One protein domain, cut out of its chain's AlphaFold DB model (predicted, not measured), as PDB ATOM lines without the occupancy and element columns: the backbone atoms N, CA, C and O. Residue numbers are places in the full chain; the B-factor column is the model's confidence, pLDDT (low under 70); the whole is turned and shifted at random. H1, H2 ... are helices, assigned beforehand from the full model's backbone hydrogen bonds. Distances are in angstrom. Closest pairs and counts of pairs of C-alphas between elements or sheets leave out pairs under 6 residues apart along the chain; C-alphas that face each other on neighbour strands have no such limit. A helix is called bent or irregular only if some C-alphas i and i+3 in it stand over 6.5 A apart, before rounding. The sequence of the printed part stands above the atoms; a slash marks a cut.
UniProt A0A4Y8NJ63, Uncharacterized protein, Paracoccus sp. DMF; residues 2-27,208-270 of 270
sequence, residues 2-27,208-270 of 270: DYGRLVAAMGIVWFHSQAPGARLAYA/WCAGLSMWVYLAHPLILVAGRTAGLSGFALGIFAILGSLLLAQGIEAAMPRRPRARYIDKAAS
ATOM      1  N   ASP A   2     -22.902  48.564  36.944       94.00
ATOM      2  CA  ASP A   2     -22.434  47.983  35.672       94.00
ATOM      3  C   ASP A   2     -23.545  47.384  34.800       94.00
ATOM      4  O   ASP A   2     -23.607  47.663  33.606       94.00
ATOM      5  N   TYR A   3     -24.466  46.628  35.404       95.69
ATOM      6  CA  TYR A   3     -25.662  46.129  34.716       95.69
ATOM      7  C   TYR A   3     -26.481  47.268  34.106       95.69
ATOM      8  O   TYR A   3     -26.878  47.201  32.948       95.69
ATOM      9  N   GLY A   4     -26.655  48.352  34.867       95.06
ATOM     10  CA  GLY A   4     -27.356  49.548  34.415       95.06
ATOM     11  C   GLY A   4     -26.717  50.167  33.175       95.06
ATOM     12  O   GLY A   4     -27.439  50.574  32.275       95.06
ATOM     13  N   ARG A   5     -25.379  50.193  33.074       95.69
ATOM     14  CA  ARG A   5     -24.694  50.701  31.871       95.69
ATOM     15  C   ARG A   5     -25.040  49.893  30.628       95.69
ATOM     16  O   ARG A   5     -25.279  50.483  29.582       95.69
ATOM     17  N   LEU A   6     -25.071  48.564  30.737       97.06
ATOM     18  CA  LEU A   6     -25.419  47.705  29.607       97.06
ATOM     19  C   LEU A   6     -26.896  47.852  29.225       97.06
ATOM     20  O   LEU A   6     -27.195  48.033  28.051       97.06
ATOM     21  N   VAL A   7     -27.802  47.847  30.209       97.25
ATOM     22  CA  VAL A   7     -29.240  48.069  29.979       97.25
ATOM     23  C   VAL A   7     -29.485  49.430  29.324       97.25
ATOM     24  O   VAL A   7     -30.246  49.528  28.368       97.25
ATOM     25  N   ALA A   8     -28.791  50.476  29.774       97.12
ATOM     26  CA  ALA A   8     -28.883  51.796  29.166       97.12
ATOM     27  C   ALA A   8     -28.325  51.821  27.736       97.12
ATOM     28  O   ALA A   8     -28.955  52.387  26.848       97.12
ATOM     29  N   ALA A   9     -27.196  51.156  27.474       97.81
ATOM     30  CA  ALA A   9     -26.681  51.020  26.114       97.81
ATOM     31  C   ALA A   9     -27.711  50.338  25.195       97.81
ATOM     32  O   ALA A   9     -27.976  50.843  24.111       97.81
ATOM     33  N   MET A  10     -28.361  49.259  25.652       98.38
ATOM     34  CA  MET A  10     -29.451  48.603  24.915       98.38
ATOM     35  C   MET A  10     -30.651  49.533  24.693       98.38
ATOM     36  O   MET A  10     -31.201  49.554  23.596       98.38
ATOM     37  N   GLY A  11     -31.030  50.336  25.691       98.06
ATOM     38  CA  GLY A  11     -32.081  51.349  25.554       98.06
ATOM     39  C   GLY A  11     -31.751  52.404  24.493       98.06
ATOM     40  O   GLY A  11     -32.605  52.753  23.681       98.06
ATOM     41  N   ILE A  12     -30.494  52.842  24.417       97.56
ATOM     42  CA  ILE A  12     -30.019  53.757  23.369       97.56
ATOM     43  C   ILE A  12     -30.115  53.093  21.985       97.56
ATOM     44  O   ILE A  12     -30.616  53.712  21.046       97.56
ATOM     45  N   VAL A  13     -29.725  51.817  21.857       98.38
ATOM     46  CA  VAL A  13     -29.909  51.058  20.603       98.38
ATOM     47  C   VAL A  13     -31.390  50.982  20.218       98.38
ATOM     48  O   VAL A  13     -31.745  51.250  19.069       98.38
ATOM     49  N   TRP A  14     -32.264  50.671  21.180       98.62
ATOM     50  CA  TRP A  14     -33.712  50.599  20.974       98.62
ATOM     51  C   TRP A  14     -34.283  51.929  20.480       98.62
ATOM     52  O   TRP A  14     -35.014  51.961  19.489       98.62
ATOM     53  N   PHE A  15     -33.883  53.040  21.103       97.69
ATOM     54  CA  PHE A  15     -34.263  54.385  20.679       97.69
ATOM     55  C   PHE A  15     -33.856  54.664  19.223       97.69
ATOM     56  O   PHE A  15     -34.696  55.051  18.411       97.69
ATOM     57  N   HIS A  16     -32.603  54.394  18.847       97.62
ATOM     58  CA  HIS A  16     -32.124  54.655  17.483       97.62
ATOM     59  C   HIS A  16     -32.698  53.717  16.417       97.62
ATOM     60  O   HIS A  16     -32.705  54.065  15.231       97.62
ATOM     61  N   SER A  17     -33.222  52.560  16.820       98.00
ATOM     62  CA  SER A  17     -33.979  51.677  15.929       98.00
ATOM     63  C   SER A  17     -35.389  52.184  15.606       98.00
ATOM     64  O   SER A  17     -36.009  51.659  14.684       98.00
ATOM     65  N   GLN A  18     -35.883  53.214  16.315       97.69
ATOM     66  CA  GLN A  18     -37.268  53.702  16.223       97.69
ATOM     67  C   GLN A  18     -38.304  52.597  16.509       97.69
ATOM     68  O   GLN A  18     -39.395  52.574  15.943       97.69
ATOM     69  N   ALA A  19     -37.959  51.650  17.386       97.88
ATOM     70  CA  ALA A  19     -38.860  50.591  17.820       97.88
ATOM     71  C   ALA A  19     -39.979  51.128  18.743       97.88
ATOM     72  O   ALA A  19     -39.848  52.216  19.320       97.88
ATOM     73  N   PRO A  20     -41.089  50.385  18.929       98.25
ATOM     74  CA  PRO A  20     -42.163  50.784  19.837       98.25
ATOM     75  C   PRO A  20     -41.639  51.143  21.233       98.25
ATOM     76  O   PRO A  20     -40.815  50.432  21.807       98.25
ATOM     77  N   GLY A  21     -42.086  52.279  21.773       97.19
ATOM     78  CA  GLY A  21     -41.594  52.792  23.057       97.19
ATOM     79  C   GLY A  21     -40.230  53.498  23.001       97.19
ATOM     80  O   GLY A  21     -39.679  53.799  24.057       97.19
ATOM     81  N   ALA A  22     -39.690  53.823  21.817       96.50
ATOM     82  CA  ALA A  22     -38.409  54.528  21.660       96.50
ATOM     83  C   ALA A  22     -38.280  55.793  22.534       96.50
ATOM     84  O   ALA A  22     -37.219  56.032  23.104       96.50
ATOM     85  N   ARG A  23     -39.361  56.564  22.722       93.94
ATOM     86  CA  ARG A  23     -39.363  57.747  23.608       93.94
ATOM     87  C   ARG A  23     -39.048  57.407  25.067       93.94
ATOM     88  O   ARG A  23     -38.329  58.154  25.715       93.94
ATOM     89  N   LEU A  24     -39.545  56.278  25.577       96.19
ATOM     90  CA  LEU A  24     -39.202  55.805  26.923       96.19
ATOM     91  C   LEU A  24     -37.746  55.335  26.966       96.19
ATOM     92  O   LEU A  24     -37.018  55.649  27.904       96.19
ATOM     93  N   ALA A  25     -37.302  54.633  25.922       96.69
ATOM     94  CA  ALA A  25     -35.925  54.168  25.808       96.69
ATOM     95  C   ALA A  25     -34.911  55.325  25.734       96.69
ATOM     96  O   ALA A  25     -33.780  55.172  26.191       96.69
ATOM     97  N   TYR A  26     -35.320  56.506  25.261       96.75
ATOM     98  CA  TYR A  26     -34.489  57.712  25.254       96.75
ATOM     99  C   TYR A  26     -34.053  58.157  26.665       96.75
ATOM    100  O   TYR A  26     -32.968  58.716  26.821       96.75
ATOM    101  N   ALA A  27     -34.803  57.800  27.719       97.81
ATOM    102  CA  ALA A  27     -34.397  58.024  29.113       97.81
ATOM    103  C   ALA A  27     -33.098  57.282  29.496       97.81
ATOM    104  O   ALA A  27     -32.432  57.641  30.470       97.81
ATOM    105  N   TRP A 208     -18.168  42.155  33.274       94.50
ATOM    106  CA  TRP A 208     -18.369  41.829  31.862       94.50
ATOM    107  C   TRP A 208     -19.414  42.747  31.210       94.50
ATOM    108  O   TRP A 208     -19.134  43.335  30.167       94.50
ATOM    109  N   CYS A 209     -20.561  42.980  31.862       96.12
ATOM    110  CA  CYS A 209     -21.577  43.920  31.381       96.12
ATOM    111  C   CYS A 209     -21.018  45.343  31.213       96.12
ATOM    112  O   CYS A 209     -21.293  45.996  30.205       96.12
ATOM    113  N   ALA A 210     -20.207  45.824  32.163       92.44
ATOM    114  CA  ALA A 210     -19.554  47.128  32.047       92.44
ATOM    115  C   ALA A 210     -18.621  47.202  30.832       92.44
ATOM    116  O   ALA A 210     -18.673  48.198  30.108       92.44
ATOM    117  N   GLY A 211     -17.809  46.166  30.592       92.50
ATOM    118  CA  GLY A 211     -16.924  46.090  29.424       92.50
ATOM    119  C   GLY A 211     -17.703  46.143  28.109       92.50
ATOM    120  O   GLY A 211     -17.396  46.963  27.244       92.50
ATOM    121  N   LEU A 212     -18.778  45.358  27.996       96.69
ATOM    122  CA  LEU A 212     -19.606  45.338  26.789       96.69
ATOM    123  C   LEU A 212     -20.395  46.626  26.554       96.69
ATOM    124  O   LEU A 212     -20.585  47.000  25.402       96.69
ATOM    125  N   SER A 213     -20.851  47.313  27.606       96.69
ATOM    126  CA  SER A 213     -21.741  48.476  27.458       96.69
ATOM    127  C   SER A 213     -21.181  49.563  26.530       96.69
ATOM    128  O   SER A 213     -21.901  50.082  25.679       96.69
ATOM    129  N   MET A 214     -19.881  49.853  26.641       95.62
ATOM    130  CA  MET A 214     -19.192  50.815  25.780       95.62
ATOM    131  C   MET A 214     -19.140  50.337  24.326       95.62
ATOM    132  O   MET A 214     -19.398  51.112  23.412       95.62
ATOM    133  N   TRP A 215     -18.820  49.064  24.098       97.19
ATOM    134  CA  TRP A 215     -18.717  48.522  22.745       97.19
ATOM    135  C   TRP A 215     -20.074  48.407  22.063       97.19
ATOM    136  O   TRP A 215     -20.174  48.745  20.891       97.19
ATOM    137  N   VAL A 216     -21.125  48.021  22.790       98.12
ATOM    138  CA  VAL A 216     -22.507  48.039  22.287       98.12
ATOM    139  C   VAL A 216     -22.891  49.459  21.876       98.12
ATOM    140  O   VAL A 216     -23.356  49.670  20.757       98.12
ATOM    141  N   TYR A 217     -22.632  50.444  22.742       97.25
ATOM    142  CA  TYR A 217     -22.886  51.847  22.424       97.25
ATOM    143  C   TYR A 217     -22.123  52.292  21.171       97.25
ATOM    144  O   TYR A 217     -22.690  52.953  20.311       97.25
ATOM    145  N   LEU A 218     -20.852  51.923  21.032       97.69
ATOM    146  CA  LEU A 218     -20.062  52.373  19.893       97.69
ATOM    147  C   LEU A 218     -20.385  51.628  18.606       97.69
ATOM    148  O   LEU A 218     -20.272  52.243  17.562       97.69
ATOM    149  N   ALA A 219     -20.791  50.361  18.657       98.12
ATOM    150  CA  ALA A 219     -20.980  49.517  17.480       98.12
ATOM    151  C   ALA A 219     -22.389  49.568  16.879       98.12
ATOM    152  O   ALA A 219     -22.557  49.268  15.694       98.12
ATOM    153  N   HIS A 220     -23.402  49.946  17.662       98.31
ATOM    154  CA  HIS A 220     -24.794  49.842  17.220       98.31
ATOM    155  C   HIS A 220     -25.158  50.604  15.938       98.31
ATOM    156  O   HIS A 220     -25.973  50.070  15.184       98.31
ATOM    157  N   PRO A 221     -24.580  51.777  15.601       98.00
ATOM    158  CA  PRO A 221     -24.876  52.435  14.333       98.00
ATOM    159  C   PRO A 221     -24.510  51.573  13.117       98.00
ATOM    160  O   PRO A 221     -25.271  51.550  12.153       98.00
ATOM    161  N   LEU A 222     -23.415  50.798  13.173       98.12
ATOM    162  CA  LEU A 222     -23.050  49.865  12.096       98.12
ATOM    163  C   LEU A 222     -24.112  48.780  11.915       98.12
ATOM    164  O   LEU A 222     -24.538  48.498  10.795       98.12
ATOM    165  N   ILE A 223     -24.569  48.196  13.024       98.50
ATOM    166  CA  ILE A 223     -25.578  47.135  13.002       98.50
ATOM    167  C   ILE A 223     -26.933  47.686  12.542       98.50
ATOM    168  O   ILE A 223     -27.630  47.031  11.774       98.50
ATOM    169  N   LEU A 224     -27.292  48.913  12.931       98.19
ATOM    170  CA  LEU A 224     -28.494  49.579  12.430       98.19
ATOM    171  C   LEU A 224     -28.435  49.803  10.914       98.19
ATOM    172  O   LEU A 224     -29.424  49.548  10.231       98.19
ATOM    173  N   VAL A 225     -27.293  50.247  10.377       97.44
ATOM    174  CA  VAL A 225     -27.106  50.414   8.925       97.44
ATOM    175  C   VAL A 225     -27.214  49.070   8.202       97.44
ATOM    176  O   VAL A 225     -27.923  48.978   7.198       97.44
ATOM    177  N   ALA A 226     -26.589  48.016   8.733       98.00
ATOM    178  CA  ALA A 226     -26.697  46.668   8.179       98.00
ATOM    179  C   ALA A 226     -28.151  46.160   8.184       98.00
ATOM    180  O   ALA A 226     -28.654  45.720   7.152       98.00
ATOM    181  N   GLY A 227     -28.857  46.297   9.310       98.44
ATOM    182  CA  GLY A 227     -30.248  45.863   9.448       98.44
ATOM    183  C   GLY A 227     -31.200  46.614   8.516       98.44
ATOM    184  O   GLY A 227     -32.036  45.995   7.866       98.44
ATOM    185  N   ARG A 228     -31.030  47.935   8.373       97.75
ATOM    186  CA  ARG A 228     -31.812  48.740   7.417       97.75
ATOM    187  C   ARG A 228     -31.523  48.356   5.969       97.75
ATOM    188  O   ARG A 228     -32.444  48.305   5.164       97.75
ATOM    189  N   THR A 229     -30.268  48.040   5.645       96.50
ATOM    190  CA  THR A 229     -29.894  47.545   4.308       96.50
ATOM    191  C   THR A 229     -30.543  46.190   4.008       96.50
ATOM    192  O   THR A 229     -30.880  45.922   2.860       96.50
ATOM    193  N   ALA A 230     -30.784  45.373   5.036       98.00
ATOM    194  CA  ALA A 230     -31.538  44.125   4.943       98.00
ATOM    195  C   ALA A 230     -33.074  44.313   4.973       98.00
ATOM    196  O   ALA A 230     -33.806  43.329   5.026       98.00
ATOM    197  N   GLY A 231     -33.578  45.554   4.966       98.00
ATOM    198  CA  GLY A 231     -35.015  45.852   4.971       98.00
ATOM    199  C   GLY A 231     -35.700  45.739   6.339       98.00
ATOM    200  O   GLY A 231     -36.926  45.793   6.410       98.00
ATOM    201  N   LEU A 232     -34.946  45.599   7.436       98.38
ATOM    202  CA  LEU A 232     -35.515  45.537   8.785       98.38
ATOM    203  C   LEU A 232     -35.937  46.927   9.279       98.38
ATOM    204  O   LEU A 232     -35.232  47.920   9.084       98.38
ATOM    205  N   SER A 233     -37.055  46.991  10.004       97.94
ATOM    206  CA  SER A 233     -37.567  48.222  10.615       97.94
ATOM    207  C   SER A 233     -38.243  47.960  11.969       97.94
ATOM    208  O   SER A 233     -38.463  46.810  12.364       97.94
ATOM    209  N   GLY A 234     -38.520  49.038  12.713       96.62
ATOM    210  CA  GLY A 234     -39.263  49.010  13.974       96.62
ATOM    211  C   GLY A 234     -38.715  48.000  14.986       96.62
ATOM    212  O   GLY A 234     -37.524  47.980  15.293       96.62
ATOM    213  N   PHE A 235     -39.597  47.143  15.504       98.06
ATOM    214  CA  PHE A 235     -39.254  46.138  16.513       98.06
ATOM    215  C   PHE A 235     -38.187  45.140  16.032       98.06
ATOM    216  O   PHE A 235     -37.233  44.862  16.759       98.06
ATOM    217  N   ALA A 236     -38.308  44.636  14.797       98.44
ATOM    218  CA  ALA A 236     -37.365  43.666  14.238       98.44
ATOM    219  C   ALA A 236     -35.953  44.259  14.119       98.44
ATOM    220  O   ALA A 236     -34.977  43.612  14.502       98.44
ATOM    221  N   LEU A 237     -35.849  45.518  13.672       98.50
ATOM    222  CA  LEU A 237     -34.579  46.244  13.646       98.50
ATOM    223  C   LEU A 237     -34.009  46.443  15.056       98.50
ATOM    224  O   LEU A 237     -32.804  46.303  15.233       98.50
ATOM    225  N   GLY A 238     -34.848  46.738  16.053       98.25
ATOM    226  CA  GLY A 238     -34.420  46.903  17.445       98.25
ATOM    227  C   GLY A 238     -33.784  45.641  18.029       98.25
ATOM    228  O   GLY A 238     -32.674  45.698  18.561       98.25
ATOM    229  N   ILE A 239     -34.441  44.488  17.873       98.50
ATOM    230  CA  ILE A 239     -33.909  43.196  18.332       98.50
ATOM    231  C   ILE A 239     -32.632  42.831  17.574       98.50
ATOM    232  O   ILE A 239     -31.621  42.502  18.199       98.50
ATOM    233  N   PHE A 240     -32.649  42.951  16.242       98.62
ATOM    234  CA  PHE A 240     -31.471  42.711  15.410       98.62
ATOM    235  C   PHE A 240     -30.290  43.587  15.842       98.62
ATOM    236  O   PHE A 240     -29.180  43.091  16.024       98.62
ATOM    237  N   ALA A 241     -30.533  44.880  16.072       98.44
ATOM    238  CA  ALA A 241     -29.507  45.826  16.473       98.44
ATOM    239  C   ALA A 241     -28.927  45.508  17.852       98.44
ATOM    240  O   ALA A 241     -27.708  45.546  18.005       98.44
ATOM    241  N   ILE A 242     -29.752  45.150  18.840       98.56
ATOM    242  CA  ILE A 242     -29.270  44.771  20.176       98.56
ATOM    243  C   ILE A 242     -28.400  43.514  20.097       98.56
ATOM    244  O   ILE A 242     -27.264  43.526  20.576       98.56
ATOM    245  N   LEU A 243     -28.901  42.446  19.471       98.56
ATOM    246  CA  LEU A 243     -28.188  41.171  19.393       98.56
ATOM    247  C   LEU A 243     -26.907  41.295  18.563       98.56
ATOM    248  O   LEU A 243     -25.838  40.890  19.019       98.56
ATOM    249  N   GLY A 244     -26.982  41.923  17.389       98.56
ATOM    250  CA  GLY A 244     -25.818  42.153  16.537       98.56
ATOM    251  C   GLY A 244     -24.764  43.033  17.215       98.56
ATOM    252  O   GLY A 244     -23.573  42.741  17.119       98.56
ATOM    253  N   SER A 245     -25.179  44.056  17.976       98.38
ATOM    254  CA  SER A 245     -24.240  44.913  18.719       98.38
ATOM    255  C   SER A 245     -23.569  44.169  19.866       98.38
ATOM    256  O   SER A 245     -22.387  44.386  20.109       98.38
ATOM    257  N   LEU A 246     -24.288  43.280  20.560       98.25
ATOM    258  CA  LEU A 246     -23.721  42.424  21.607       98.25
ATOM    259  C   LEU A 246     -22.702  41.434  21.044       98.25
ATOM    260  O   LEU A 246     -21.619  41.291  21.610       98.25
ATOM    261  N   LEU A 247     -23.026  40.780  19.926       98.38
ATOM    262  CA  LEU A 247     -22.121  39.844  19.260       98.38
ATOM    263  C   LEU A 247     -20.855  40.552  18.771       98.38
ATOM    264  O   LEU A 247     -19.747  40.087  19.041       98.38
ATOM    265  N   LEU A 248     -21.004  41.710  18.122       98.12
ATOM    266  CA  LEU A 248     -19.866  42.509  17.671       98.12
ATOM    267  C   LEU A 248     -19.031  43.022  18.854       98.12
ATOM    268  O   LEU A 248     -17.808  42.914  18.831       98.12
ATOM    269  N   ALA A 249     -19.672  43.506  19.919       97.44
ATOM    270  CA  ALA A 249     -18.995  43.923  21.143       97.44
ATOM    271  C   ALA A 249     -18.185  42.783  21.780       97.44
ATOM    272  O   ALA A 249     -17.034  42.983  22.165       97.44
ATOM    273  N   GLN A 250     -18.760  41.580  21.848       97.25
ATOM    274  CA  GLN A 250     -18.083  40.392  22.361       97.25
ATOM    275  C   GLN A 250     -16.895  39.988  21.473       97.25
ATOM    276  O   GLN A 250     -15.844  39.622  22.000       97.25
ATOM    277  N   GLY A 251     -17.035  40.094  20.147       97.62
ATOM    278  CA  GLY A 251     -15.945  39.860  19.196       97.62
ATOM    279  C   GLY A 251     -14.786  40.846  19.370       97.62
ATOM    280  O   GLY A 251     -13.630  40.428  19.440       97.62
ATOM    281  N   ILE A 252     -15.086  42.141  19.521       95.81
ATOM    282  CA  ILE A 252     -14.081  43.185  19.789       95.81
ATOM    283  C   ILE A 252     -13.351  42.901  21.107       95.81
ATOM    284  O   ILE A 252     -12.121  42.931  21.150       95.81
ATOM    285  N   GLU A 253     -14.090  42.597  22.176       94.19
ATOM    286  CA  GLU A 253     -13.511  42.301  23.490       94.19
ATOM    287  C   GLU A 253     -12.612  41.054  23.454       94.19
ATOM    288  O   GLU A 253     -11.548  41.045  24.074       94.19
ATOM    289  N   ALA A 254     -12.997  40.019  22.698       95.12
ATOM    290  CA  ALA A 254     -12.204  38.803  22.532       95.12
ATOM    291  C   ALA A 254     -10.915  39.026  21.721       95.12
ATOM    292  O   ALA A 254      -9.900  38.393  22.011       95.12
ATOM    293  N   ALA A 255     -10.943  39.923  20.731       95.06
ATOM    294  CA  ALA A 255      -9.791  40.241  19.887       95.06
ATOM    295  C   ALA A 255      -8.775  41.172  20.569       95.06
ATOM    296  O   ALA A 255      -7.605  41.216  20.182       95.06
ATOM    297  N   MET A 256      -9.194  41.939  21.578       91.81
ATOM    298  CA  MET A 256      -8.276  42.807  22.304       91.81
ATOM    299  C   MET A 256      -7.319  41.991  23.183       91.81
ATOM    300  O   MET A 256      -7.762  41.126  23.946       91.81
ATOM    301  N   PRO A 257      -6.008  42.305  23.176       87.50
ATOM    302  CA  PRO A 257      -5.068  41.695  24.102       87.50
ATOM    303  C   PRO A 257      -5.561  41.895  25.534       87.50
ATOM    304  O   PRO A 257      -5.768  43.034  25.974       87.50
ATOM    305  N   ARG A 258      -5.739  40.792  26.271       81.56
ATOM    306  CA  ARG A 258      -6.074  40.851  27.695       81.56
ATOM    307  C   ARG A 258      -4.974  41.638  28.388       81.56
ATOM    308  O   ARG A 258      -3.872  41.130  28.586       81.56
ATOM    309  N   ARG A 259      -5.259  42.890  28.760       73.12
ATOM    310  CA  ARG A 259      -4.340  43.631  29.623       73.12
ATOM    311  C   ARG A 259      -4.182  42.801  30.894       73.12
ATOM    312  O   ARG A 259      -5.212  42.388  31.441       73.12
ATOM    313  N   PRO A 260      -2.946  42.546  31.359       67.88
ATOM    314  CA  PRO A 260      -2.735  41.900  32.640       67.88
ATOM    315  C   PRO A 260      -3.613  42.628  33.646       67.88
ATOM    316  O   PRO A 260      -3.509  43.853  33.778       67.88
ATOM    317  N   ARG A 261      -4.550  41.914  34.286       60.16
ATOM    318  CA  ARG A 261      -5.253  42.480  35.434       60.16
ATOM    319  C   ARG A 261      -4.143  42.801  36.411       60.16
ATOM    320  O   ARG A 261      -3.575  41.881  36.994       60.16
ATOM    321  N   ALA A 262      -3.786  44.080  36.518       54.34
ATOM    322  CA  ALA A 262      -2.927  44.538  37.584       54.34
ATOM    323  C   ALA A 262      -3.574  43.976  38.845       54.34
ATOM    324  O   ALA A 262      -4.735  44.296  39.117       54.34
ATOM    325  N   ARG A 263      -2.893  43.032  39.508       48.34
ATOM    326  CA  ARG A 263      -3.319  42.526  40.806       48.34
ATOM    327  C   ARG A 263      -3.317  43.757  41.699       48.34
ATOM    328  O   ARG A 263      -2.278  44.156  42.208       48.34
ATOM    329  N   TYR A 264      -4.466  44.414  41.803       48.25
ATOM    330  CA  TYR A 264      -4.758  45.311  42.900       48.25
ATOM    331  C   TYR A 264      -4.848  44.380  44.101       48.25
ATOM    332  O   TYR A 264      -5.894  43.815  44.385       48.25
ATOM    333  N   ILE A 265      -3.678  44.089  44.665       45.53
ATOM    334  CA  ILE A 265      -3.524  43.319  45.885       45.53
ATOM    335  C   ILE A 265      -4.260  44.099  46.970       45.53
ATOM    336  O   ILE A 265      -4.029  45.298  47.149       45.53
ATOM    337  N   ASP A 266      -5.157  43.393  47.645       41.72
ATOM    338  CA  ASP A 266      -5.925  43.805  48.810       41.72
ATOM    339  C   ASP A 266      -5.009  44.326  49.931       41.72
ATOM    340  O   ASP A 266      -4.613  43.595  50.832       41.72
ATOM    341  N   LYS A 267      -4.647  45.612  49.887       42.88
ATOM    342  CA  LYS A 267      -4.049  46.347  51.020       42.88
ATOM    343  C   LYS A 267      -5.008  47.399  51.592       42.88
ATOM    344  O   LYS A 267      -4.580  48.472  51.997       42.88
ATOM    345  N   ALA A 268      -6.312  47.129  51.577       41.84
ATOM    346  CA  ALA A 268      -7.329  48.041  52.116       41.84
ATOM    347  C   ALA A 268      -8.321  47.342  53.064       41.84
ATOM    348  O   ALA A 268      -9.493  47.704  53.112       41.84
ATOM    349  N   ALA A 269      -7.841  46.342  53.803       41.31
ATOM    350  CA  ALA A 269      -8.529  45.758  54.952       41.31
ATOM    351  C   ALA A 269      -7.541  45.658  56.129       41.31
ATOM    352  O   ALA A 269      -7.120  44.572  56.514       41.31
ATOM    353  N   SER A 270      -7.114  46.818  56.627       40.62
ATOM    354  CA  SER A 270      -6.504  47.015  57.947       40.62
ATOM    355  C   SER A 270      -6.759  48.450  58.375       40.62
ATOM    356  O   SER A 270      -6.333  49.336  57.594       40.62
TER     357      SER A 270
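Overview. This is residues 2 to 27 and 208 to 270 of the 270 residues of an uncharacterized protein of Paracoccus sp. DMF (UniProt A0A4Y8NJ63). Long H4 crosses both arms of bent H3, H1 packs beside arm H3a, and tiny H2 packs on H1; residues 254 to 270 stick out. The 89 printed residues include four named helices, H1 to H4 in chain order, and no named strand: all helix. The whole is loose, radius of gyration of the C-alphas 16.2 A, spanning 57 by 29 by 13 A.

Arrangement. H4, residues 234 to 255, touches H3a, residues 208 to 218, at a steep tilt of 63 degrees; the closest C-alphas, Trp 215 and Ala 249, are 4.9 A apart. H1, residues 2 to 16, touches H3a at a shallow tilt of 24 degrees, closest C-alphas Leu 6 and Ser 213, 4.3 A. Every O i to N i+4 pair is within hydrogen-bond range in H1 and H4, 5 of 7 in H3a.

Along the chain. H3, residues 208 to 229, assigned as one helix by its hydrogen bonds, is bent: C-alphas 218 and 221 are 7.4 A apart; H3b is residues 221 to 229. H2 is residues 22 to 25. H4 spans 31.3 A, from (-39.263, 49.010, 13.974) to (-9.791, 40.241, 19.887).

Size, cuts and confidence. Residues 28 to 207 are not printed, a 23.0 A gap between C-alphas; residues 260 to 270 have pLDDT under 70.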